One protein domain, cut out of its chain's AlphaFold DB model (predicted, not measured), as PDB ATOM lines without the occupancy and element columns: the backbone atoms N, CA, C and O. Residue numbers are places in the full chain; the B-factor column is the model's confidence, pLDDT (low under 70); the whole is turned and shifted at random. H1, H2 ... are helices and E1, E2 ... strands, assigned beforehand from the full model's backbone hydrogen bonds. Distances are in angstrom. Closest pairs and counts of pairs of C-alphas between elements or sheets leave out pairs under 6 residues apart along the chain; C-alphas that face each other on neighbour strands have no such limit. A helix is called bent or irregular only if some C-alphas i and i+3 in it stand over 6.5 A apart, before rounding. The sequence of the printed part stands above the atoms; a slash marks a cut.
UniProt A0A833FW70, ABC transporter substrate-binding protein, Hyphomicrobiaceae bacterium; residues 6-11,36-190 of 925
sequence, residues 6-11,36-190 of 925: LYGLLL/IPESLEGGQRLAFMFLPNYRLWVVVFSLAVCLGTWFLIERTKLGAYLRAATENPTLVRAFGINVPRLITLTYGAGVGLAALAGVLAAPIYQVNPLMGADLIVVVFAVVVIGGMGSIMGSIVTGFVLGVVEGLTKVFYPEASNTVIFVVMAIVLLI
ATOM      1  N   LEU A   6      10.357 -61.805  27.220       57.25
ATOM      2  CA  LEU A   6       9.533 -60.939  28.053       57.25
ATOM      3  C   LEU A   6      10.340 -60.274  29.182       57.25
ATOM      4  O   LEU A   6      10.253 -59.064  29.357       57.25
ATOM      5  N   TYR A   7      11.180 -61.021  29.910       64.81
ATOM      6  CA  TYR A   7      12.007 -60.460  30.988       64.81
ATOM      7  C   TYR A   7      13.048 -59.472  30.463       64.81
ATOM      8  O   TYR A   7      13.345 -58.494  31.142       64.81
ATOM      9  N   GLY A   8      13.577 -59.701  29.256       68.25
ATOM     10  CA  GLY A   8      14.481 -58.761  28.592       68.25
ATOM     11  C   GLY A   8      13.803 -57.419  28.305       68.25
ATOM     12  O   GLY A   8      14.327 -56.378  28.694       68.25
ATOM     13  N   LEU A   9      12.609 -57.454  27.702       69.50
ATOM     14  CA  LEU A   9      11.796 -56.262  27.428       69.50
ATOM     15  C   LEU A   9      11.468 -55.496  28.715       69.50
ATOM     16  O   LEU A   9      11.656 -54.283  28.801       69.50
ATOM     17  N   LEU A  10      11.012 -56.225  29.731       68.25
ATOM     18  CA  LEU A  10      10.683 -55.664  31.031       68.25
ATOM     19  C   LEU A  10      11.917 -54.998  31.642       68.25
ATOM     20  O   LEU A  10      11.866 -53.820  31.979       68.25
ATOM     21  N   LEU A  11      13.046 -55.702  31.739       76.69
ATOM     22  CA  LEU A  11      14.275 -55.156  32.316       76.69
ATOM     23  C   LEU A  11      14.687 -53.841  31.636       76.69
ATOM     24  O   LEU A  11      15.029 -52.879  32.320       76.69
ATOM     25  N   ILE A  36      21.699 -24.282  17.402       90.25
ATOM     26  CA  ILE A  36      22.330 -24.815  16.191       90.25
ATOM     27  C   ILE A  36      23.830 -24.464  16.238       90.25
ATOM     28  O   ILE A  36      24.166 -23.357  16.642       90.25
ATOM     29  N   PRO A  37      24.743 -25.371  15.842       90.31
ATOM     30  CA  PRO A  37      26.164 -25.042  15.743       90.31
ATOM     31  C   PRO A  37      26.419 -23.904  14.747       90.31
ATOM     32  O   PRO A  37      25.880 -23.948  13.641       90.31
ATOM     33  N   GLU A  38      27.308 -22.966  15.085       89.44
ATOM     34  CA  GLU A  38      27.597 -21.754  14.291       89.44
ATOM     35  C   GLU A  38      27.897 -22.045  12.806       89.44
ATOM     36  O   GLU A  38      27.469 -21.319  11.913       89.44
ATOM     37  N   SER A  39      28.579 -23.158  12.511       90.06
ATOM     38  CA  SER A  39      28.928 -23.570  11.142       90.06
ATOM     39  C   SER A  39      27.741 -24.026  10.283       90.06
ATOM     40  O   SER A  39      27.875 -24.144   9.064       90.06
ATOM     41  N   LEU A  40      26.591 -24.308  10.898       90.12
ATOM     42  CA  LEU A  40      25.372 -24.806  10.254       90.12
ATOM     43  C   LEU A  40      24.180 -23.857  10.444       90.12
ATOM     44  O   LEU A  40      23.041 -24.224  10.130       90.12
ATOM     45  N   GLU A  41      24.430 -22.646  10.940       88.81
ATOM     46  CA  GLU A  41      23.423 -21.597  11.041       88.81
ATOM     47  C   GLU A  41      22.990 -21.071   9.659       88.81
ATOM     48  O   GLU A  41      23.631 -21.278   8.620       88.81
ATOM     49  N   GLY A  42      21.836 -20.405   9.635       88.75
ATOM     50  CA  GLY A  42      21.234 -19.866   8.417       88.75
ATOM     51  C   GLY A  42      20.468 -20.895   7.577       88.75
ATOM     52  O   GLY A  42      20.111 -21.992   8.015       88.75
ATOM     53  N   GLY A  43      20.150 -20.512   6.344       88.31
ATOM     54  CA  GLY A  43      19.390 -21.347   5.421       88.31
ATOM     55  C   GLY A  43      19.337 -20.762   4.020       88.31
ATOM     56  O   GLY A  43      19.597 -19.577   3.809       88.31
ATOM     57  N   GLN A  44      18.989 -21.605   3.057       89.12
ATOM     58  CA  GLN A  44      18.881 -21.237   1.652       89.12
ATOM     59  C   GLN A  44      17.416 -20.965   1.293       89.12
ATOM     60  O   GLN A  44      16.521 -21.738   1.645       89.12
ATOM     61  N   ARG A  45      17.149 -19.864   0.581       86.88
ATOM     62  CA  ARG A  45      15.824 -19.594  -0.000       86.88
ATOM     63  C   ARG A  45      15.722 -20.296  -1.350       86.88
ATOM     64  O   ARG A  45      16.282 -19.825  -2.334       86.88
ATOM     65  N   LEU A  46      15.009 -21.416  -1.380       86.12
ATOM     66  CA  LEU A  46      14.597 -22.079  -2.614       86.12
ATOM     67  C   LEU A  46      13.320 -21.411  -3.144       86.12
ATOM     68  O   LEU A  46      12.588 -20.776  -2.386       86.12
ATOM     69  N   ALA A  47      13.019 -21.593  -4.431       85.56
ATOM     70  CA  ALA A  47      11.862 -20.965  -5.082       85.56
ATOM     71  C   ALA A  47      10.506 -21.283  -4.411       85.56
ATOM     72  O   ALA A  47       9.561 -20.516  -4.551       85.56
ATOM     73  N   PHE A  48      10.416 -22.397  -3.677       83.38
ATOM     74  CA  PHE A  48       9.191 -22.890  -3.042       83.38
ATOM     75  C   PHE A  48       9.291 -23.060  -1.515       83.38
ATOM     76  O   PHE A  48       8.280 -23.340  -0.877       83.38
ATOM     77  N   MET A  49      10.478 -22.923  -0.905       83.19
ATOM     78  CA  MET A  49      10.642 -23.071   0.549       83.19
ATOM     79  C   MET A  49      11.925 -22.421   1.079       83.19
ATOM     80  O   MET A  49      12.931 -22.323   0.378       83.19
ATOM     81  N   PHE A  50      11.924 -22.047   2.358       86.50
ATOM     82  CA  PHE A  50      13.159 -21.771   3.091       86.50
ATOM     83  C   PHE A  50      13.689 -23.072   3.697       86.50
ATOM     84  O   PHE A  50      12.982 -23.731   4.462       86.50
ATOM     85  N   LEU A  51      14.920 -23.447   3.352       87.12
ATOM     86  CA  LEU A  51      15.556 -24.675   3.812       87.12
ATOM     87  C   LEU A  51      16.697 -24.340   4.788       87.12
ATOM     88  O   LEU A  51      17.750 -23.879   4.345       87.12
ATOM     89  N   PRO A  52      16.518 -24.561   6.106       92.69
ATOM     90  CA  PRO A  52      17.590 -24.380   7.083       92.69
ATOM     91  C   PRO A  52      18.781 -25.297   6.791       92.69
ATOM     92  O   PRO A  52      18.592 -26.497   6.561       92.69
ATOM     93  N   ASN A  53      19.999 -24.754   6.863       92.00
ATOM     94  CA  ASN A  53      21.235 -25.489   6.567       92.00
ATOM     95  C   ASN A  53      21.386 -26.715   7.477       92.00
ATOM     96  O   ASN A  53      21.665 -27.815   6.996       92.00
ATOM     97  N   TYR A  54      21.096 -26.556   8.773       93.31
ATOM     98  CA  TYR A  54      21.117 -27.655   9.737       93.31
ATOM     99  C   TYR A  54      20.170 -28.806   9.357       93.31
ATOM    100  O   TYR A  54      20.561 -29.968   9.410       93.31
ATOM    101  N   ARG A  55      18.942 -28.512   8.905       90.56
ATOM    102  CA  ARG A  55      17.976 -29.557   8.513       90.56
ATOM    103  C   ARG A  55      18.428 -30.310   7.264       90.56
ATOM    104  O   ARG A  55      18.300 -31.531   7.225       90.56
ATOM    105  N   LEU A  56      18.976 -29.604   6.272       90.06
ATOM    106  CA  LEU A  56      19.557 -30.240   5.087       90.06
ATOM    107  C   LEU A  56      20.727 -31.154   5.475       90.06
ATOM    108  O   LEU A  56      20.786 -32.299   5.029       90.06
ATOM    109  N   TRP A  57      21.617 -30.675   6.346       93.00
ATOM    110  CA  TRP A  57      22.739 -31.463   6.845       93.00
ATOM    111  C   TRP A  57      22.273 -32.718   7.596       93.00
ATOM    112  O   TRP A  57      22.753 -33.810   7.296       93.00
ATOM    113  N   VAL A  58      21.285 -32.598   8.493       91.94
ATOM    114  CA  VAL A  58      20.706 -33.742   9.218       91.94
ATOM    115  C   VAL A  58      20.138 -34.780   8.249       91.94
ATOM    116  O   VAL A  58      20.376 -35.969   8.447       91.94
ATOM    117  N   VAL A  59      19.439 -34.367   7.186       89.31
ATOM    118  CA  VAL A  59      18.906 -35.294   6.170       89.31
ATOM    119  C   VAL A  59      20.032 -36.044   5.457       89.31
ATOM    120  O   VAL A  59      19.991 -37.273   5.382       89.31
ATOM    121  N   VAL A  60      21.054 -35.332   4.970       92.00
ATOM    122  CA  VAL A  60      22.187 -35.940   4.248       92.00
ATOM    123  C   VAL A  60      22.972 -36.886   5.157       92.00
ATOM    124  O   VAL A  60      23.250 -38.024   4.774       92.00
ATOM    125  N   PHE A  61      23.290 -36.447   6.374       94.38
ATOM    126  CA  PHE A  61      24.019 -37.246   7.353       94.38
ATOM    127  C   PHE A  61      23.224 -38.491   7.768       94.38
ATOM    128  O   PHE A  61      23.762 -39.597   7.759       94.38
ATOM    129  N   SER A  62      21.926 -38.344   8.048       91.31
ATOM    130  CA  SER A  62      21.057 -39.473   8.408       91.31
ATOM    131  C   SER A  62      20.951 -40.491   7.276       91.31
ATOM    132  O   SER A  62      21.012 -41.693   7.529       91.31
ATOM    133  N   LEU A  63      20.849 -40.037   6.021       90.38
ATOM    134  CA  LEU A  63      20.812 -40.917   4.852       90.38
ATOM    135  C   LEU A  63      22.137 -41.673   4.678       90.38
ATOM    136  O   LEU A  63      22.120 -42.882   4.453       90.38
ATOM    137  N   ALA A  64      23.275 -40.996   4.855       93.62
ATOM    138  CA  ALA A  64      24.590 -41.629   4.817       93.62
ATOM    139  C   ALA A  64      24.748 -42.697   5.914       93.62
ATOM    140  O   ALA A  64      25.191 -43.809   5.626       93.62
ATOM    141  N   VAL A  65      24.325 -42.405   7.148       93.75
ATOM    142  CA  VAL A  65      24.362 -43.361   8.268       93.75
ATOM    143  C   VAL A  65      23.422 -44.547   8.024       93.75
ATOM    144  O   VAL A  65      23.816 -45.696   8.243       93.75
ATOM    145  N   CYS A  66      22.206 -44.303   7.529       90.25
ATOM    146  CA  CYS A  66      21.237 -45.354   7.205       90.25
ATOM    147  C   CYS A  66      21.759 -46.286   6.103       90.25
ATOM    148  O   CYS A  66      21.736 -47.506   6.269       90.25
ATOM    149  N   LEU A  67      22.280 -45.726   5.006       89.94
ATOM    150  CA  LEU A  67      22.864 -46.498   3.906       89.94
ATOM    151  C   LEU A  67      24.141 -47.228   4.330       89.94
ATOM    152  O   LEU A  67      24.335 -48.379   3.945       89.94
ATOM    153  N   GLY A  68      24.985 -46.604   5.154       91.88
ATOM    154  CA  GLY A  68      26.178 -47.234   5.716       91.88
ATOM    155  C   GLY A  68      25.836 -48.424   6.615       91.88
ATOM    156  O   GLY A  68      26.421 -49.495   6.476       91.88
ATOM    157  N   THR A  69      24.831 -48.271   7.480       89.56
ATOM    158  CA  THR A  69      24.326 -49.349   8.346       89.56
ATOM    159  C   THR A  69      23.710 -50.477   7.522       89.56
ATOM    160  O   THR A  69      23.999 -51.652   7.758       89.56
ATOM    161  N   TRP A  70      22.903 -50.137   6.513       88.75
ATOM    162  CA  TRP A  70      22.351 -51.107   5.573       88.75
ATOM    163  C   TRP A  70      23.456 -51.881   4.849       88.75
ATOM    164  O   TRP A  70      23.447 -53.110   4.855       88.75
ATOM    165  N   PHE A  71      24.450 -51.188   4.293       90.00
ATOM    166  CA  PHE A  71      25.583 -51.814   3.617       90.00
ATOM    167  C   PHE A  71      26.346 -52.750   4.561       90.00
ATOM    168  O   PHE A  71      26.624 -53.897   4.207       90.00
ATOM    169  N   LEU A  72      26.616 -52.303   5.792       90.12
ATOM    170  CA  LEU A  72      27.283 -53.106   6.811       90.12
ATOM    171  C   LEU A  72      26.521 -54.410   7.097       90.12
ATOM    172  O   LEU A  72      27.136 -55.471   7.157       90.12
ATOM    173  N   ILE A  73      25.194 -54.372   7.236       86.19
ATOM    174  CA  ILE A  73      24.404 -55.552   7.626       86.19
ATOM    175  C   ILE A  73      24.023 -56.439   6.427       86.19
ATOM    176  O   ILE A  73      23.944 -57.661   6.550       86.19
ATOM    177  N   GLU A  74      23.797 -55.876   5.244       86.12
ATOM    178  CA  GLU A  74      23.308 -56.655   4.102       86.12
ATOM    179  C   GLU A  74      24.423 -57.138   3.172       86.12
ATOM    180  O   GLU A  74      24.283 -58.202   2.558       86.12
ATOM    181  N   ARG A  75      25.539 -56.401   3.091       89.75
ATOM    182  CA  ARG A  75      26.628 -56.661   2.136       89.75
ATOM    183  C   ARG A  75      27.917 -57.197   2.758       89.75
ATOM    184  O   ARG A  75      28.796 -57.607   2.005       89.75
ATOM    185  N   THR A  76      28.054 -57.248   4.087       92.94
ATOM    186  CA  THR A  76      29.287 -57.749   4.737       92.94
ATOM    187  C   THR A  76      29.131 -59.121   5.400       92.94
ATOM    188  O   THR A  76      28.024 -59.580   5.693       92.94
ATOM    189  N   LYS A  77      30.270 -59.772   5.690       87.31
ATOM    190  CA  LYS A  77      30.334 -61.059   6.413       87.31
ATOM    191  C   LYS A  77      29.753 -60.970   7.826       87.31
ATOM    192  O   LYS A  77      29.083 -61.898   8.264       87.31
ATOM    193  N   LEU A  78      29.963 -59.845   8.515       86.25
ATOM    194  CA  LEU A  78      29.385 -59.597   9.839       86.25
ATOM    195  C   LEU A  78      27.853 -59.628   9.770       86.25
ATOM    196  O   LEU A  78      27.199 -60.284  10.576       86.25
ATOM    197  N   GLY A  79      27.294 -59.005   8.736       85.19
ATOM    198  CA  GLY A  79      25.871 -59.035   8.434       85.19
ATOM    199  C   GLY A  79      25.313 -60.416   8.068       85.19
ATOM    200  O   GLY A  79      24.185 -60.756   8.432       85.19
ATOM    201  N   ALA A  80      26.101 -61.249   7.382       84.94
ATOM    202  CA  ALA A  80      25.744 -62.644   7.120       84.94
ATOM    203  C   ALA A  80      25.680 -63.470   8.417       84.94
ATOM    204  O   ALA A  80      24.706 -64.188   8.627       84.94
ATOM    205  N   TYR A  81      26.653 -63.309   9.322       87.56
ATOM    206  CA  TYR A  81      26.627 -63.968  10.632       87.56
ATOM    207  C   TYR A  81      25.456 -63.514  11.498       87.56
ATOM    208  O   TYR A  81      24.874 -64.340  12.193       87.56
ATOM    209  N   LEU A  82      25.077 -62.232  11.440       84.50
ATOM    210  CA  LEU A  82      23.907 -61.721  12.154       84.50
ATOM    211  C   LEU A  82      22.612 -62.366  11.668       84.50
ATOM    212  O   LEU A  82      21.852 -62.876  12.485       84.50
ATOM    213  N   ARG A  83      22.394 -62.407  10.349       82.69
ATOM    214  CA  ARG A  83      21.206 -63.043   9.760       82.69
ATOM    215  C   ARG A  83      21.163 -64.548  10.039       82.69
ATOM    216  O   ARG A  83      20.134 -65.063  10.469       82.69
ATOM    217  N   ALA A  84      22.299 -65.234   9.910       82.56
ATOM    218  CA  ALA A  84      22.406 -66.649  10.263       82.56
ATOM    219  C   ALA A  84      22.142 -66.891  11.761       82.56
ATOM    220  O   ALA A  84      21.476 -67.856  12.127       82.56
ATOM    221  N   ALA A  85      22.624 -66.003  12.641       80.38
ATOM    222  CA  ALA A  85      22.408 -66.110  14.082       80.38
ATOM    223  C   ALA A  85      20.954 -65.828  14.479       80.38
ATOM    224  O   ALA A  85      20.492 -66.390  15.470       80.38
ATOM    225  N   THR A  86      20.235 -64.987  13.727       70.88
ATOM    226  CA  THR A  86      18.794 -64.771  13.923       70.88
ATOM    227  C   THR A  86      17.945 -65.940  13.429       70.88
ATOM    228  O   THR A  86      16.889 -66.184  13.999       70.88
ATOM    229  N   GLU A  87      18.398 -66.675  12.409       72.75
ATOM    230  CA  GLU A  87      17.687 -67.851  11.887       72.75
ATOM    231  C   GLU A  87      17.947 -69.111  12.723       72.75
ATOM    232  O   GLU A  87      17.007 -69.787  13.135       72.75
ATOM    233  N   ASN A  88      19.216 -69.434  12.997       77.56
ATOM    234  CA  ASN A  88      19.593 -70.600  13.794       77.56
ATOM    235  C   ASN A  88      20.828 -70.304  14.673       77.56
ATOM    236  O   ASN A  88      21.965 -70.633  14.312       77.56
ATOM    237  N   PRO A  89      20.631 -69.705  15.864       75.12
ATOM    238  CA  PRO A  89      21.732 -69.341  16.754       75.12
ATOM    239  C   PRO A  89      22.516 -70.558  17.257       75.12
ATOM    240  O   PRO A  89      23.699 -70.430  17.572       75.12
ATOM    241  N   THR A  90      21.887 -71.732  17.345       75.06
ATOM    242  CA  THR A  90      22.542 -72.976  17.776       75.06
ATOM    243  C   THR A  90      23.521 -73.471  16.715       75.06
ATOM    244  O   THR A  90      24.670 -73.767  17.039       75.06
ATOM    245  N   LEU A  91      23.110 -73.468  15.446       78.25
ATOM    246  CA  LEU A  91      23.966 -73.831  14.319       78.25
ATOM    247  C   LEU A  91      25.152 -72.867  14.183       78.25
ATOM    248  O   LEU A  91      26.289 -73.303  14.036       78.25
ATOM    249  N   VAL A  92      24.924 -71.558  14.317       85.12
ATOM    250  CA  VAL A  92      26.010 -70.562  14.254       85.12
ATOM    251  C   VAL A  92      27.027 -70.741  15.388       85.12
ATOM    252  O   VAL A  92      28.227 -70.570  15.168       85.12
ATOM    253  N   ARG A  93      26.586 -71.155  16.585       85.06
ATOM    254  CA  ARG A  93      27.501 -71.510  17.687       85.06
ATOM    255  C   ARG A  93      28.332 -72.757  17.388       85.06
ATOM    256  O   ARG A  93      29.474 -72.809  17.833       85.06
ATOM    257  N   ALA A  94      27.801 -73.723  16.633       85.31
ATOM    258  CA  ALA A  94      28.551 -74.914  16.224       85.31
ATOM    259  C   ALA A  94      29.752 -74.567  15.324       85.31
ATOM    260  O   ALA A  94      30.767 -75.253  15.366       85.31
ATOM    261  N   PHE A  95      29.686 -73.448  14.594       89.19
ATOM    262  CA  PHE A  95      30.806 -72.897  13.822       89.19
ATOM    263  C   PHE A  95      31.787 -72.048  14.660       89.19
ATOM    264  O   PHE A  95      32.602 -71.314  14.104       89.19
ATOM    265  N   GLY A  96      31.711 -72.094  15.998       87.81
ATOM    266  CA  GLY A  96      32.620 -71.372  16.898       87.81
ATOM    267  C   GLY A  96      32.338 -69.870  17.037       87.81
ATOM    268  O   GLY A  96      33.087 -69.153  17.702       87.81
ATOM    269  N   ILE A  97      31.251 -69.364  16.447       88.75
ATOM    270  CA  ILE A  97      30.886 -67.946  16.530       88.75
ATOM    271  C   ILE A  97      30.170 -67.677  17.859       88.75
ATOM    272  O   ILE A  97      29.146 -68.281  18.188       88.75
ATOM    273  N   ASN A  98      30.678 -66.709  18.628       88.75
ATOM    274  CA  ASN A  98      30.070 -66.297  19.892       88.75
ATOM    275  C   ASN A  98      28.808 -65.447  19.649       88.75
ATOM    276  O   ASN A  98      28.843 -64.215  19.678       88.75
ATOM    277  N   VAL A  99      27.680 -66.125  19.422       85.31
ATOM    278  CA  VAL A  99      26.370 -65.497  19.184       85.31
ATOM    279  C   VAL A  99      25.951 -64.526  20.302       85.31
ATOM    280  O   VAL A  99      25.511 -63.429  19.968       85.31
ATOM    281  N   PRO A 100      26.108 -64.835  21.610       81.56
ATOM    282  CA  PRO A 100      25.793 -63.871  22.667       81.56
ATOM    283  C   PRO A 100      26.531 -62.534  22.525       81.56
ATOM    284  O   PRO A 100      25.894 -61.489  22.604       81.56
ATOM    285  N   ARG A 101      27.848 -62.549  22.268       85.50
ATOM    286  CA  ARG A 101      28.621 -61.311  22.047       85.50
ATOM    287  C   ARG A 101      28.167 -60.575  20.792       85.50
ATOM    288  O   ARG A 101      28.038 -59.356  20.826       85.50
ATOM    289  N   LEU A 102      27.906 -61.310  19.712       85.50
ATOM    290  CA  LEU A 102      27.445 -60.742  18.449       85.50
ATOM    291  C   LEU A 102      26.109 -59.991  18.622       85.50
ATOM    292  O   LEU A 102      25.978 -58.855  18.167       85.50
ATOM    293  N   ILE A 103      25.151 -60.582  19.343       82.25
ATOM    294  CA  ILE A 103      23.859 -59.947  19.653       82.25
ATOM    295  C   ILE A 103      24.056 -58.725  20.557       82.25
ATOM    296  O   ILE A 103      23.508 -57.667  20.259       82.25
ATOM    297  N   THR A 104      24.868 -58.823  21.617       84.00
ATOM    298  CA  THR A 104      25.138 -57.691  22.524       84.00
ATOM    299  C   THR A 104      25.770 -56.504  21.796       84.00
ATOM    300  O   THR A 104      25.352 -55.370  22.009       84.00
ATOM    301  N   LEU A 105      26.746 -56.745  20.915       87.44
ATOM    302  CA  LEU A 105      27.374 -55.686  20.119       87.44
ATOM    303  C   LEU A 105      26.385 -55.042  19.147       87.44
ATOM    304  O   LEU A 105      26.375 -53.825  18.998       87.44
ATOM    305  N   THR A 106      25.520 -55.844  18.526       85.88
ATOM    306  CA  THR A 106      24.481 -55.339  17.614       85.88
ATOM    307  C   THR A 106      23.453 -54.496  18.355       85.88
ATOM    308  O   THR A 106      23.087 -53.421  17.890       85.88
ATOM    309  N   TYR A 107      23.037 -54.942  19.543       84.62
ATOM    310  CA  TYR A 107      22.179 -54.166  20.430       84.62
ATOM    311  C   TYR A 107      22.846 -52.842  20.830       84.62
ATOM    312  O   TYR A 107      22.240 -51.784  20.686       84.62
ATOM    313  N   GLY A 108      24.116 -52.881  21.248       88.75
ATOM    314  CA  GLY A 108      24.893 -51.685  21.585       88.75
ATOM    315  C   GLY A 108      25.028 -50.704  20.416       88.75
ATOM    316  O   GLY A 108      24.844 -49.505  20.604       88.75
ATOM    317  N   ALA A 109      25.267 -51.200  19.200       89.81
ATOM    318  CA  ALA A 109      25.298 -50.379  17.991       89.81
ATOM    319  C   ALA A 109      23.932 -49.731  17.703       89.81
ATOM    320  O   ALA A 109      23.876 -48.549  17.373       89.81
ATOM    321  N   GLY A 110      22.831 -50.467  17.890       88.50
ATOM    322  CA  GLY A 110      21.472 -49.932  17.775       88.50
ATOM    323  C   GLY A 110      21.183 -48.815  18.783       88.50
ATOM    324  O   GLY A 110      20.675 -47.762  18.401       88.50
ATOM    325  N   VAL A 111      21.574 -48.998  20.049       89.19
ATOM    326  CA  VAL A 111      21.480 -47.954  21.087       89.19
ATOM    327  C   VAL A 111      22.335 -46.736  20.719       89.19
ATOM    328  O   VAL A 111      21.880 -45.604  20.863       89.19
ATOM    329  N   GLY A 112      23.540 -46.949  20.182       92.50
ATOM    330  CA  GLY A 112      24.410 -45.875  19.696       92.50
ATOM    331  C   GLY A 112      23.793 -45.075  18.544       92.50
ATOM    332  O   GLY A 112      23.846 -43.847  18.556       92.50
ATOM    333  N   LEU A 113      23.150 -45.745  17.584       90.88
ATOM    334  CA  LEU A 113      22.425 -45.086  16.491       90.88
ATOM    335  C   LEU A 113      21.213 -44.291  16.998       90.88
ATOM    336  O   LEU A 113      20.966 -43.189  16.514       90.88
ATOM    337  N   ALA A 114      20.486 -44.808  17.992       88.12
ATOM    338  CA  ALA A 114      19.384 -44.084  18.625       88.12
ATOM    339  C   ALA A 114      19.877 -42.836  19.380       88.12
ATOM    340  O   ALA A 114      19.280 -41.766  19.259       88.12
ATOM    341  N   ALA A 115      20.999 -42.942  20.100       90.00
ATOM    342  CA  ALA A 115      21.636 -41.803  20.756       90.00
ATOM    343  C   ALA A 115      22.093 -40.746  19.736       90.00
ATOM    344  O   ALA A 115      21.829 -39.560  19.923       90.00
ATOM    345  N   LEU A 116      22.701 -41.173  18.623       92.94
ATOM    346  CA  LEU A 116      23.085 -40.290  17.520       92.94
ATOM    347  C   LEU A 116      21.870 -39.559  16.934       92.94
ATOM    348  O   LEU A 116      21.923 -38.346  16.752       92.94
ATOM    349  N   ALA A 117      20.759 -40.261  16.699       89.06
ATOM    350  CA  ALA A 117      19.518 -39.646  16.227       89.06
ATOM    351  C   ALA A 117      18.978 -38.594  17.215       89.06
ATOM    352  O   ALA A 117      18.564 -37.518  16.791       89.06
ATOM    353  N   GLY A 118      19.043 -38.862  18.525       88.94
ATOM    354  CA  GLY A 118      18.680 -37.895  19.566       88.94
ATOM    355  C   GLY A 118      19.543 -36.629  19.538       88.94
ATOM    356  O   GLY A 118      19.009 -35.523  19.610       88.94
ATOM    357  N   VAL A 119      20.860 -36.770  19.349       90.38
ATOM    358  CA  VAL A 119      21.788 -35.630  19.218       90.38
ATOM    359  C   VAL A 119      21.472 -34.783  17.980       90.38
ATOM    360  O   VAL A 119      21.477 -33.558  18.061       90.38
ATOM    361  N   LEU A 120      21.148 -35.415  16.847       91.56
ATOM    362  CA  LEU A 120      20.748 -34.711  15.618       91.56
ATOM    363  C   LEU A 120      19.385 -34.008  15.751       91.56
ATOM    364  O   LEU A 120      19.114 -33.023  15.067       91.56
ATOM    365  N   ALA A 121      18.514 -34.527  16.616       88.31
ATOM    366  CA  ALA A 121      17.189 -33.981  16.869       88.31
ATOM    367  C   ALA A 121      17.208 -32.796  17.855       88.31
ATOM    368  O   ALA A 121      16.310 -31.955  17.800       88.31
ATOM    369  N   ALA A 122      18.223 -32.695  18.721       89.50
ATOM    370  CA  ALA A 122      18.297 -31.706  19.799       89.50
ATOM    371  C   ALA A 122      18.237 -30.229  19.349       89.50
ATOM    372  O   ALA A 122      17.607 -29.441  20.045       89.50
ATOM    373  N   PRO A 123      18.807 -29.806  18.200       90.56
ATOM    374  CA  PRO A 123      18.628 -28.424  17.736       90.56
ATOM    375  C   PRO A 123      17.298 -28.172  17.011       90.56
ATOM    376  O   PRO A 123      16.971 -27.032  16.682       90.56
ATOM    377  N   ILE A 124      16.539 -29.230  16.706       88.12
ATOM    378  CA  ILE A 124      15.245 -29.157  16.009       88.12
ATOM    379  C   ILE A 124      14.086 -29.155  17.013       88.12
ATOM    380  O   ILE A 124      13.088 -28.469  16.789       88.12
ATOM    381  N   TYR A 125      14.223 -29.907  18.106       85.56
ATOM    382  CA  TYR A 125      13.221 -30.073  19.156       85.56
ATOM    383  C   TYR A 125      13.783 -29.662  20.513       85.56
ATOM    384  O   TYR A 125      14.978 -29.761  20.752       85.56
ATOM    385  N   GLN A 126      12.923 -29.251  21.442       85.62
ATOM    386  CA  GLN A 126      13.369 -29.017  22.815       85.62
ATOM    387  C   GLN A 126      13.760 -30.338  23.481       85.62
ATOM    388  O   GLN A 126      12.981 -31.296  23.486       85.62
ATOM    389  N   VAL A 127      14.946 -30.369  24.085       87.50
ATOM    390  CA  VAL A 127      15.449 -31.539  24.798       87.50
ATOM    391  C   VAL A 127      14.757 -31.607  26.149       87.50
ATOM    392  O   VAL A 127      14.913 -30.719  26.982       87.50
ATOM    393  N   ASN A 128      13.979 -32.661  26.367       87.19
ATOM    394  CA  ASN A 128      13.297 -32.907  27.631       87.19
ATOM    395  C   ASN A 128      13.411 -34.396  28.017       87.19
ATOM    396  O   ASN A 128      13.605 -35.239  27.136       87.19
ATOM    397  N   PRO A 129      13.266 -34.755  29.306       85.56
ATOM    398  CA  PRO A 129      13.419 -36.145  29.748       85.56
ATOM    399  C   PRO A 129      12.401 -37.140  29.172       85.56
ATOM    400  O   PRO A 129      12.633 -38.344  29.248       85.56
ATOM    401  N   LEU A 130      11.270 -36.670  28.639       79.69
ATOM    402  CA  LEU A 130      10.205 -37.502  28.068       79.69
ATOM    403  C   LEU A 130      10.369 -37.750  26.561       79.69
ATOM    404  O   LEU A 130       9.772 -38.688  26.041       79.69
ATOM    405  N   MET A 131      11.229 -36.987  25.878       83.56
ATOM    406  CA  MET A 131      11.395 -37.002  24.419       83.56
ATOM    407  C   MET A 131      11.589 -38.412  23.836       83.56
ATOM    408  O   MET A 131      11.082 -38.717  22.758       83.56
ATOM    409  N   GLY A 132      12.299 -39.299  24.542       79.44
ATOM    410  CA  GLY A 132      12.490 -40.686  24.105       79.44
ATOM    411  C   GLY A 132      11.199 -41.516  24.094       79.44
ATOM    412  O   GLY A 132      11.002 -42.321  23.185       79.44
ATOM    413  N   ALA A 133      10.310 -41.306  25.069       72.75
ATOM    414  CA  ALA A 133       9.031 -42.009  25.181       72.75
ATOM    415  C   ALA A 133       8.012 -41.547  24.126       72.75
ATOM    416  O   ALA A 133       7.173 -42.342  23.709       72.75
ATOM    417  N   ASP A 134       8.122 -40.308  23.651       72.50
ATOM    418  CA  ASP A 134       7.273 -39.793  22.572       72.50
ATOM    419  C   ASP A 134       7.763 -40.292  21.203       72.50
ATOM    420  O   ASP A 134       6.981 -40.727  20.355       72.50
ATOM    421  N   LEU A 135       9.086 -40.315  20.999       78.12
ATOM    422  CA  LEU A 135       9.694 -40.773  19.747       78.12
ATOM    423  C   LEU A 135       9.603 -42.287  19.545       78.12
ATOM    424  O   LEU A 135       9.498 -42.734  18.399       78.12
ATOM    425  N   ILE A 136       9.613 -43.090  20.621       76.75
ATOM    426  CA  ILE A 136       9.536 -44.557  20.508       76.75
ATOM    427  C   ILE A 136       8.274 -44.990  19.757       76.75
ATOM    428  O   ILE A 136       8.318 -45.939  18.980       76.75
ATOM    429  N   VAL A 137       7.172 -44.256  19.932       71.94
ATOM    430  CA  VAL A 137       5.859 -44.545  19.350       71.94
ATOM    431  C   VAL A 137       5.869 -44.325  17.830       71.94
ATOM    432  O   VAL A 137       5.378 -45.173  17.079       71.94
ATOM    433  N   VAL A 138       6.503 -43.250  17.354       77.19
ATOM    434  CA  VAL A 138       6.650 -42.957  15.915       77.19
ATOM    435  C   VAL A 138       7.659 -43.894  15.248       77.19
ATOM    436  O   VAL A 138       7.365 -44.480  14.205       77.19
ATOM    437  N   VAL A 139       8.832 -44.097  15.862       81.88
ATOM    438  CA  VAL A 139       9.872 -45.013  15.349       81.88
ATOM    439  C   VAL A 139       9.324 -46.431  15.224       81.88
ATOM    440  O   VAL A 139       9.573 -47.128  14.239       81.88
ATOM    441  N   PHE A 140       8.526 -46.848  16.200       74.94
ATOM    442  CA  PHE A 140       7.847 -48.126  16.172       74.94
ATOM    443  C   PHE A 140       6.890 -48.253  14.981       74.94
ATOM    444  O   PHE A 140       6.967 -49.240  14.250       74.94
ATOM    445  N   ALA A 141       6.050 -47.245  14.722       77.88
ATOM    446  CA  ALA A 141       5.154 -47.255  13.565       77.88
ATOM    447  C   ALA A 141       5.921 -47.363  12.236       77.88
ATOM    448  O   ALA A 141       5.538 -48.149  11.366       77.88
ATOM    449  N   VAL A 142       7.046 -46.650  12.105       85.62
ATOM    450  CA  VAL A 142       7.938 -46.726  10.936       85.62
ATOM    451  C   VAL A 142       8.463 -48.146  10.713       85.62
ATOM    452  O   VAL A 142       8.379 -48.669   9.600       85.62
ATOM    453  N   VAL A 143       8.984 -48.799  11.754       80.69
ATOM    454  CA  VAL A 143       9.525 -50.166  11.649       80.69
ATOM    455  C   VAL A 143       8.426 -51.169  11.296       80.69
ATOM    456  O   VAL A 143       8.637 -52.077  10.492       80.69
ATOM    457  N   VAL A 144       7.237 -50.996  11.868       75.69
ATOM    458  CA  VAL A 144       6.094 -51.885  11.644       75.69
ATOM    459  C   VAL A 144       5.538 -51.747  10.222       75.69
ATOM    460  O   VAL A 144       5.313 -52.762   9.561       75.69
ATOM    461  N   ILE A 145       5.374 -50.519   9.716       85.06
ATOM    462  CA  ILE A 145       4.972 -50.268   8.322       85.06
ATOM    463  C   ILE A 145       6.045 -50.781   7.351       85.06
ATOM    464  O   ILE A 145       5.707 -51.423   6.356       85.06
ATOM    465  N   GLY A 146       7.329 -50.534   7.631       85.50
ATOM    466  CA  GLY A 146       8.440 -50.989   6.791       85.50
ATOM    467  C   GLY A 146       8.571 -52.509   6.739       85.50
ATOM    468  O   GLY A 146       8.874 -53.072   5.686       85.50
ATOM    469  N   GLY A 147       8.240 -53.171   7.843       80.62
ATOM    470  CA  GLY A 147       8.226 -54.615   8.011       80.62
ATOM    471  C   GLY A 147       9.408 -55.118   8.831       80.62
ATOM    472  O   GLY A 147      10.573 -54.882   8.497       80.62
ATOM    473  N   MET A 148       9.103 -55.845   9.911       67.38
ATOM    474  CA  MET A 148      10.108 -56.356  10.845       67.38
ATOM    475  C   MET A 148      11.073 -57.313  10.133       67.38
ATOM    476  O   MET A 148      10.661 -58.321   9.566       67.38
ATOM    477  N   GLY A 149      12.364 -56.977  10.159       67.75
ATOM    478  CA  GLY A 149      13.424 -57.720   9.468       67.75
ATOM    479  C   GLY A 149      13.891 -57.102   8.144       67.75
ATOM    480  O   GLY A 149      14.833 -57.621   7.553       67.75
ATOM    481  N   SER A 150      13.294 -55.988   7.693       81.44
ATOM    482  CA  SER A 150      13.749 -55.237   6.513       81.44
ATOM    483  C   SER A 150      14.317 -53.869   6.900       81.44
ATOM    484  O   SER A 150      13.573 -52.927   7.170       81.44
ATOM    485  N   ILE A 151      15.648 -53.734   6.887       82.56
ATOM    486  CA  ILE A 151      16.324 -52.453   7.171       82.56
ATOM    487  C   ILE A 151      15.937 -51.406   6.121       82.56
ATOM    488  O   ILE A 151      15.556 -50.291   6.472       82.56
ATOM    489  N   MET A 152      15.962 -51.779   4.835       84.44
ATOM    490  CA  MET A 152      15.530 -50.888   3.752       84.44
ATOM    491  C   MET A 152      14.063 -50.501   3.870       84.44
ATOM    492  O   MET A 152      13.721 -49.348   3.618       84.44
ATOM    493  N   GLY A 153      13.207 -51.438   4.288       87.56
ATOM    494  CA  GLY A 153      11.796 -51.160   4.526       87.56
ATOM    495  C   GLY A 153      11.600 -50.064   5.568       87.56
ATOM    496  O   GLY A 153      10.846 -49.126   5.316       87.56
ATOM    497  N   SER A 154      12.320 -50.136   6.691       87.44
ATOM    498  CA  SER A 154      12.286 -49.112   7.743       87.44
ATOM    499  C   SER A 154      12.823 -47.760   7.267       87.44
ATOM    500  O   SER A 154      12.213 -46.737   7.565       87.44
ATOM    501  N   ILE A 155      13.917 -47.735   6.493       87.94
ATOM    502  CA  ILE A 155      14.490 -46.488   5.954       87.94
ATOM    503  C   ILE A 155      13.489 -45.804   5.017       87.94
ATOM    504  O   ILE A 155      13.128 -44.650   5.236       87.94
ATOM    505  N   VAL A 156      13.003 -46.520   3.996       89.75
ATOM    506  CA  VAL A 156      12.055 -45.976   3.007       89.75
ATOM    507  C   VAL A 156      10.790 -45.485   3.698       89.75
ATOM    508  O   VAL A 156      10.320 -44.381   3.432       89.75
ATOM    509  N   THR A 157      10.269 -46.281   4.628       89.19
ATOM    510  CA  THR A 157       9.075 -45.920   5.382       89.19
ATOM    511  C   THR A 157       9.294 -44.687   6.242       89.19
ATOM    512  O   THR A 157       8.429 -43.824   6.248       89.19
ATOM    513  N   GLY A 158      10.432 -44.557   6.930       89.06
ATOM    514  CA  GLY A 158      10.723 -43.389   7.764       89.06
ATOM    515  C   GLY A 158      10.698 -42.092   6.960       89.06
ATOM    516  O   GLY A 158      10.082 -41.116   7.382       89.06
ATOM    517  N   PHE A 159      11.278 -42.108   5.757       88.06
ATOM    518  CA  PHE A 159      11.226 -40.963   4.848       88.06
ATOM    519  C   PHE A 159       9.815 -40.686   4.327       88.06
ATOM    520  O   PHE A 159       9.357 -39.548   4.392       88.06
ATOM    521  N   VAL A 160       9.112 -41.710   3.830       90.31
ATOM    522  CA  VAL A 160       7.743 -41.550   3.312       90.31
ATOM    523  C   VAL A 160       6.816 -41.023   4.401       90.31
ATOM    524  O   VAL A 160       6.072 -40.076   4.170       90.31
ATOM    525  N   LEU A 161       6.887 -41.595   5.599       88.19
ATOM    526  CA  LEU A 161       6.041 -41.227   6.723       88.19
ATOM    527  C   LEU A 161       6.366 -39.824   7.234       88.19
ATOM    528  O   LEU A 161       5.438 -39.073   7.498       88.19
ATOM    529  N   GLY A 162       7.644 -39.430   7.265       87.31
ATOM    530  CA  GLY A 162       8.045 -38.059   7.588       87.31
ATOM    531  C   GLY A 162       7.554 -37.028   6.564       87.31
ATOM    532  O   GLY A 162       7.159 -35.926   6.939       87.31
ATOM    533  N   VAL A 163       7.512 -37.379   5.272       88.56
ATOM    534  CA  VAL A 163       6.913 -36.522   4.232       88.56
ATOM    535  C   VAL A 163       5.395 -36.447   4.394       88.56
ATOM    536  O   VAL A 163       4.833 -35.357   4.320       88.56
ATOM    537  N   VAL A 164       4.727 -37.577   4.636       89.94
ATOM    538  CA  VAL A 164       3.272 -37.630   4.853       89.94
ATOM    539  C   VAL A 164       2.875 -36.833   6.095       89.94
ATOM    540  O   VAL A 164       1.950 -36.027   6.026       89.94
ATOM    541  N   GLU A 165       3.589 -37.006   7.206       87.88
ATOM    542  CA  GLU A 165       3.425 -36.221   8.430       87.88
ATOM    543  C   GLU A 165       3.657 -34.732   8.146       87.88
ATOM    544  O   GLU A 165       2.792 -33.907   8.433       87.88
ATOM    545  N   GLY A 166       4.771 -34.378   7.497       86.06
ATOM    546  CA  GLY A 166       5.105 -32.996   7.158       86.06
ATOM    547  C   GLY A 166       4.064 -32.312   6.267       86.06
ATOM    548  O   GLY A 166       3.712 -31.163   6.519       86.06
ATOM    549  N   LEU A 167       3.529 -33.013   5.262       87.38
ATOM    550  CA  LEU A 167       2.443 -32.510   4.413       87.38
ATOM    551  C   LEU A 167       1.137 -32.382   5.197       87.38
ATOM    552  O   LEU A 167       0.462 -31.360   5.098       87.38
ATOM    553  N   THR A 168       0.801 -33.380   6.014       88.44
ATOM    554  CA  THR A 168      -0.387 -33.329   6.879       88.44
ATOM    555  C   THR A 168      -0.299 -32.135   7.819       88.44
ATOM    556  O   THR A 168      -1.281 -31.426   7.986       88.44
ATOM    557  N   LYS A 169       0.892 -31.818   8.331       85.44
ATOM    558  CA  LYS A 169       1.123 -30.643   9.170       85.44
ATOM    559  C   LYS A 169       0.821 -29.310   8.479       85.44
ATOM    560  O   LYS A 169       0.515 -28.344   9.165       85.44
ATOM    561  N   VAL A 170       0.900 -29.244   7.149       86.12
ATOM    562  CA  VAL A 170       0.565 -28.038   6.372       86.12
ATOM    563  C   VAL A 170      -0.946 -27.897   6.178       86.12
ATOM    564  O   VAL A 170      -1.464 -26.789   6.273       86.12
ATOM    565  N   PHE A 171      -1.652 -28.999   5.910       87.69
ATOM    566  CA  PHE A 171      -3.086 -28.968   5.592       87.69
ATOM    567  C   PHE A 171      -3.989 -29.133   6.814       87.69
ATOM    568  O   PHE A 171      -5.011 -28.462   6.920       87.69
ATOM    569  N   TYR A 172      -3.625 -30.040   7.720       85.00
ATOM    570  CA  TYR A 172      -4.376 -30.354   8.926       85.00
ATOM    571  C   TYR A 172      -3.430 -30.685  10.101       85.00
ATOM    572  O   TYR A 172      -3.209 -31.860  10.414       85.00
ATOM    573  N   PRO A 173      -2.848 -29.650  10.752       81.56
ATOM    574  CA  PRO A 173      -1.816 -29.798  11.783       81.56
ATOM    575  C   PRO A 173      -2.179 -30.759  12.915       81.56
ATOM    576  O   PRO A 173      -1.331 -31.524  13.371       81.56
ATOM    577  N   GLU A 174      -3.444 -30.749  13.329       75.62
ATOM    578  CA  GLU A 174      -3.970 -31.576  14.415       75.62
ATOM    579  C   GLU A 174      -3.823 -33.071  14.101       75.62
ATOM    580  O   GLU A 174      -3.374 -33.836  14.952       75.62
ATOM    581  N   ALA A 175      -4.080 -33.490  12.859       77.62
ATOM    582  CA  ALA A 175      -4.001 -34.891  12.442       77.62
ATOM    583  C   ALA A 175      -2.582 -35.383  12.116       77.62
ATOM    584  O   ALA A 175      -2.411 -36.565  11.809       77.62
ATOM    585  N   SER A 176      -1.564 -34.516  12.184       77.94
ATOM    586  CA  SER A 176      -0.184 -34.840  11.796       77.94
ATOM    587  C   SER A 176       0.359 -36.070  12.527       77.94
ATOM    588  O   SER A 176       0.945 -36.947  11.904       77.94
ATOM    589  N   ASN A 177       0.109 -36.194  13.831       73.44
ATOM    590  CA  ASN A 177       0.565 -37.361  14.591       73.44
ATOM    591  C   ASN A 177      -0.324 -38.587  14.337       73.44
ATOM    592  O   ASN A 177       0.159 -39.713  14.279       73.44
ATOM    593  N   THR A 178      -1.626 -38.381  14.132       76.12
ATOM    594  CA  THR A 178      -2.609 -39.454  13.932       76.12
ATOM    595  C   THR A 178      -2.437 -40.154  12.584       76.12
ATOM    596  O   THR A 178      -2.611 -41.372  12.503       76.12
ATOM    597  N   VAL A 179      -2.060 -39.420  11.528       84.88
ATOM    598  CA  VAL A 179      -1.926 -39.963  10.162       84.88
ATOM    599  C   VAL A 179      -0.930 -41.122  10.106       84.88
ATOM    600  O   VAL A 179      -1.163 -42.102   9.405       84.88
ATOM    601  N   ILE A 180       0.128 -41.060  10.920       82.62
ATOM    602  CA  ILE A 180       1.157 -42.094  11.053       82.62
ATOM    603  C   ILE A 180       0.533 -43.436  11.450       82.62
ATOM    604  O   ILE A 180       0.789 -44.472  10.832       82.62
ATOM    605  N   PHE A 181      -0.340 -43.410  12.456       76.50
ATOM    606  CA  PHE A 181      -1.005 -44.597  12.989       76.50
ATOM    607  C   PHE A 181      -2.128 -45.083  12.081       76.50
ATOM    608  O   PHE A 181      -2.328 -46.289  11.965       76.50
ATOM    609  N   VAL A 182      -2.818 -44.173  11.388       80.12
ATOM    610  CA  VAL A 182      -3.808 -44.533  10.365       80.12
ATOM    611  C   VAL A 182      -3.133 -45.272   9.210       80.12
ATOM    612  O   VAL A 182      -3.582 -46.355   8.834       80.12
ATOM    613  N   VAL A 183      -2.016 -44.750   8.694       84.50
ATOM    614  CA  VAL A 183      -1.221 -45.416   7.650       84.50
ATOM    615  C   VAL A 183      -0.716 -46.768   8.148       84.50
ATOM    616  O   VAL A 183      -0.850 -47.760   7.434       84.50
ATOM    617  N   MET A 184      -0.217 -46.849   9.385       82.25
ATOM    618  CA  MET A 184       0.179 -48.125   9.985       82.25
ATOM    619  C   MET A 184      -0.975 -49.124  10.048       82.25
ATOM    620  O   MET A 184      -0.807 -50.267   9.625       82.25
ATOM    621  N   ALA A 185      -2.145 -48.714  10.534       72.69
ATOM    622  CA  ALA A 185      -3.314 -49.580  10.623       72.69
ATOM    623  C   ALA A 185      -3.736 -50.091   9.238       72.69
ATOM    624  O   ALA A 185      -3.936 -51.292   9.067       72.69
ATOM    625  N   ILE A 186      -3.792 -49.211   8.232       81.75
ATOM    626  CA  ILE A 186      -4.114 -49.577   6.844       81.75
ATOM    627  C   ILE A 186      -3.086 -50.571   6.292       81.75
ATOM    628  O   ILE A 186      -3.462 -51.618   5.759       81.75
ATOM    629  N   VAL A 187      -1.791 -50.292   6.456       83.06
ATOM    630  CA  VAL A 187      -0.723 -51.180   5.979       83.06
ATOM    631  C   VAL A 187      -0.810 -52.542   6.657       83.06
ATOM    632  O   VAL A 187      -0.723 -53.546   5.965       83.06
ATOM    633  N   LEU A 188      -1.046 -52.618   7.967       71.88
ATOM    634  CA  LEU A 188      -1.162 -53.894   8.682       71.88
ATOM    635  C   LEU A 188      -2.451 -54.667   8.374       71.88
ATOM    636  O   LEU A 188      -2.479 -55.898   8.508       71.88
ATOM    637  N   LEU A 189      -3.517 -53.973   7.967       71.94
ATOM    638  CA  LEU A 189      -4.743 -54.596   7.469       71.94
ATOM    639  C   LEU A 189      -4.499 -55.272   6.115       71.94
ATOM    640  O   LEU A 189      -4.924 -56.413   5.927       71.94
ATOM    641  N   ILE A 190      -3.774 -54.601   5.215       81.56
ATOM    642  CA  ILE A 190      -3.484 -55.092   3.860       81.56
ATOM    643  C   ILE A 190      -2.335 -56.112   3.870       81.56
ATOM    644  O   ILE A 190      -2.448 -57.198   3.303       81.56
TER     645      ILE A 190
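What this domain is: This is residues 6 to 11 and 36 to 190 of the 925 residues of the protein "ABC transporter substrate-binding protein" of Hyphomicrobiaceae bacterium (UniProt A0A833FW70). Two long helices, H2 and H5, run opposite ways with nearly parallel lines and a gap between them, and the short helices H3 and H4 bridge them at one end, while the small strand hairpin E1 and E2 lies at the other end of H2. Beside this pair is a three-helix cluster of H6, H7 and H8, in which H7 and H8 form a helical hairpin and H6 packs on both; H1 is a free piece. The printed part has 161 residues with eight named helices and two named strands, in the order H1 E1 E2 H2 H3 H4 H5 H6 H7 H8, and the strands E1 - E2 form an antiparallel sheet. The class is mostly helix. The whole is only just loose, close to compact, with a radius of gyration of the C-alphas of 18.6 A and spans of 59 by 42 by 32 A.

How they stand to each other: H1, residues 6 to 11, stands free. E1, residues 43 to 45, and E2, residues 50 to 52, form an antiparallel hairpin, with N 44 and O 51 within hydrogen-bond range at 2.9 A. H2, residues 53 to 75, and H3, residues 77 to 87, touch only at the corner, the closest C-alphas being those of Ile 73 and Gly 79, 3.9 A apart. H3 touches H4, residues 89 to 94, at a steep tilt of 62 degrees, closest at the C-alphas of Ala 85 and Val 92, 5.7 A. H5, residues 99 to 121, is close to H2 but not clearly touching, at a shallow tilt of 12 degrees, opposite ways; the closest C-alphas are those of Val 58 and Leu 120, 6.5 A. H7, residues 151 to 171, only just touches H2, with 3 pairs of C-alphas within 8 A, closest at Trp 70 and Ile 151, 6.4 A. H6, residues 131 to 146, touches H7 at a steep tilt of 66 degrees, closest at the C-alphas of Gly 146 and Gly 153, 4.1 A. H8, residues 173 to 190, touches H7 at a steep tilt of 40 degrees, closest at the C-alphas of Lys 169 and Ser 176, 5.1 A. H8 also touches H6, closest at the C-alphas of Ile 145 and Met 184, 5.5 A. The helix packing is mostly crossed. Every O i to N i+4 pair is within hydrogen-bond range in H1, H2, H3, H4, H5 and H7, against 10 of 12 in H6 and 10 of 14 in H8.

Where its parts are: H1 begins at C-alpha 6, (9.533, -60.939, 28.053). H2 is 31.9 A long from first to last C-alpha, H5 32.9 A, H6 22.7 A and H7 30.5 A. H8, 26.6 A, is irregular, with C-alphas 174 and 177 7.4 A apart, has a kink of 32 degrees near residue 180, and ends at C-alpha 190, (-3.484, -55.092, 3.860).

The domain as a whole: The C-alphas farthest apart, those of Ala 47 and Ala 94, are 60.4 A apart. Residues 12 to 35 are not printed, and C-alphas 11 and 36 are 35.3 A apart across the cut. Of the links that are printed whole, H5 to H6 is short and the others are tight. The mean pLDDT of the printed part is 84.5, and residues 6 to 10 and 148 to 149 are under 70.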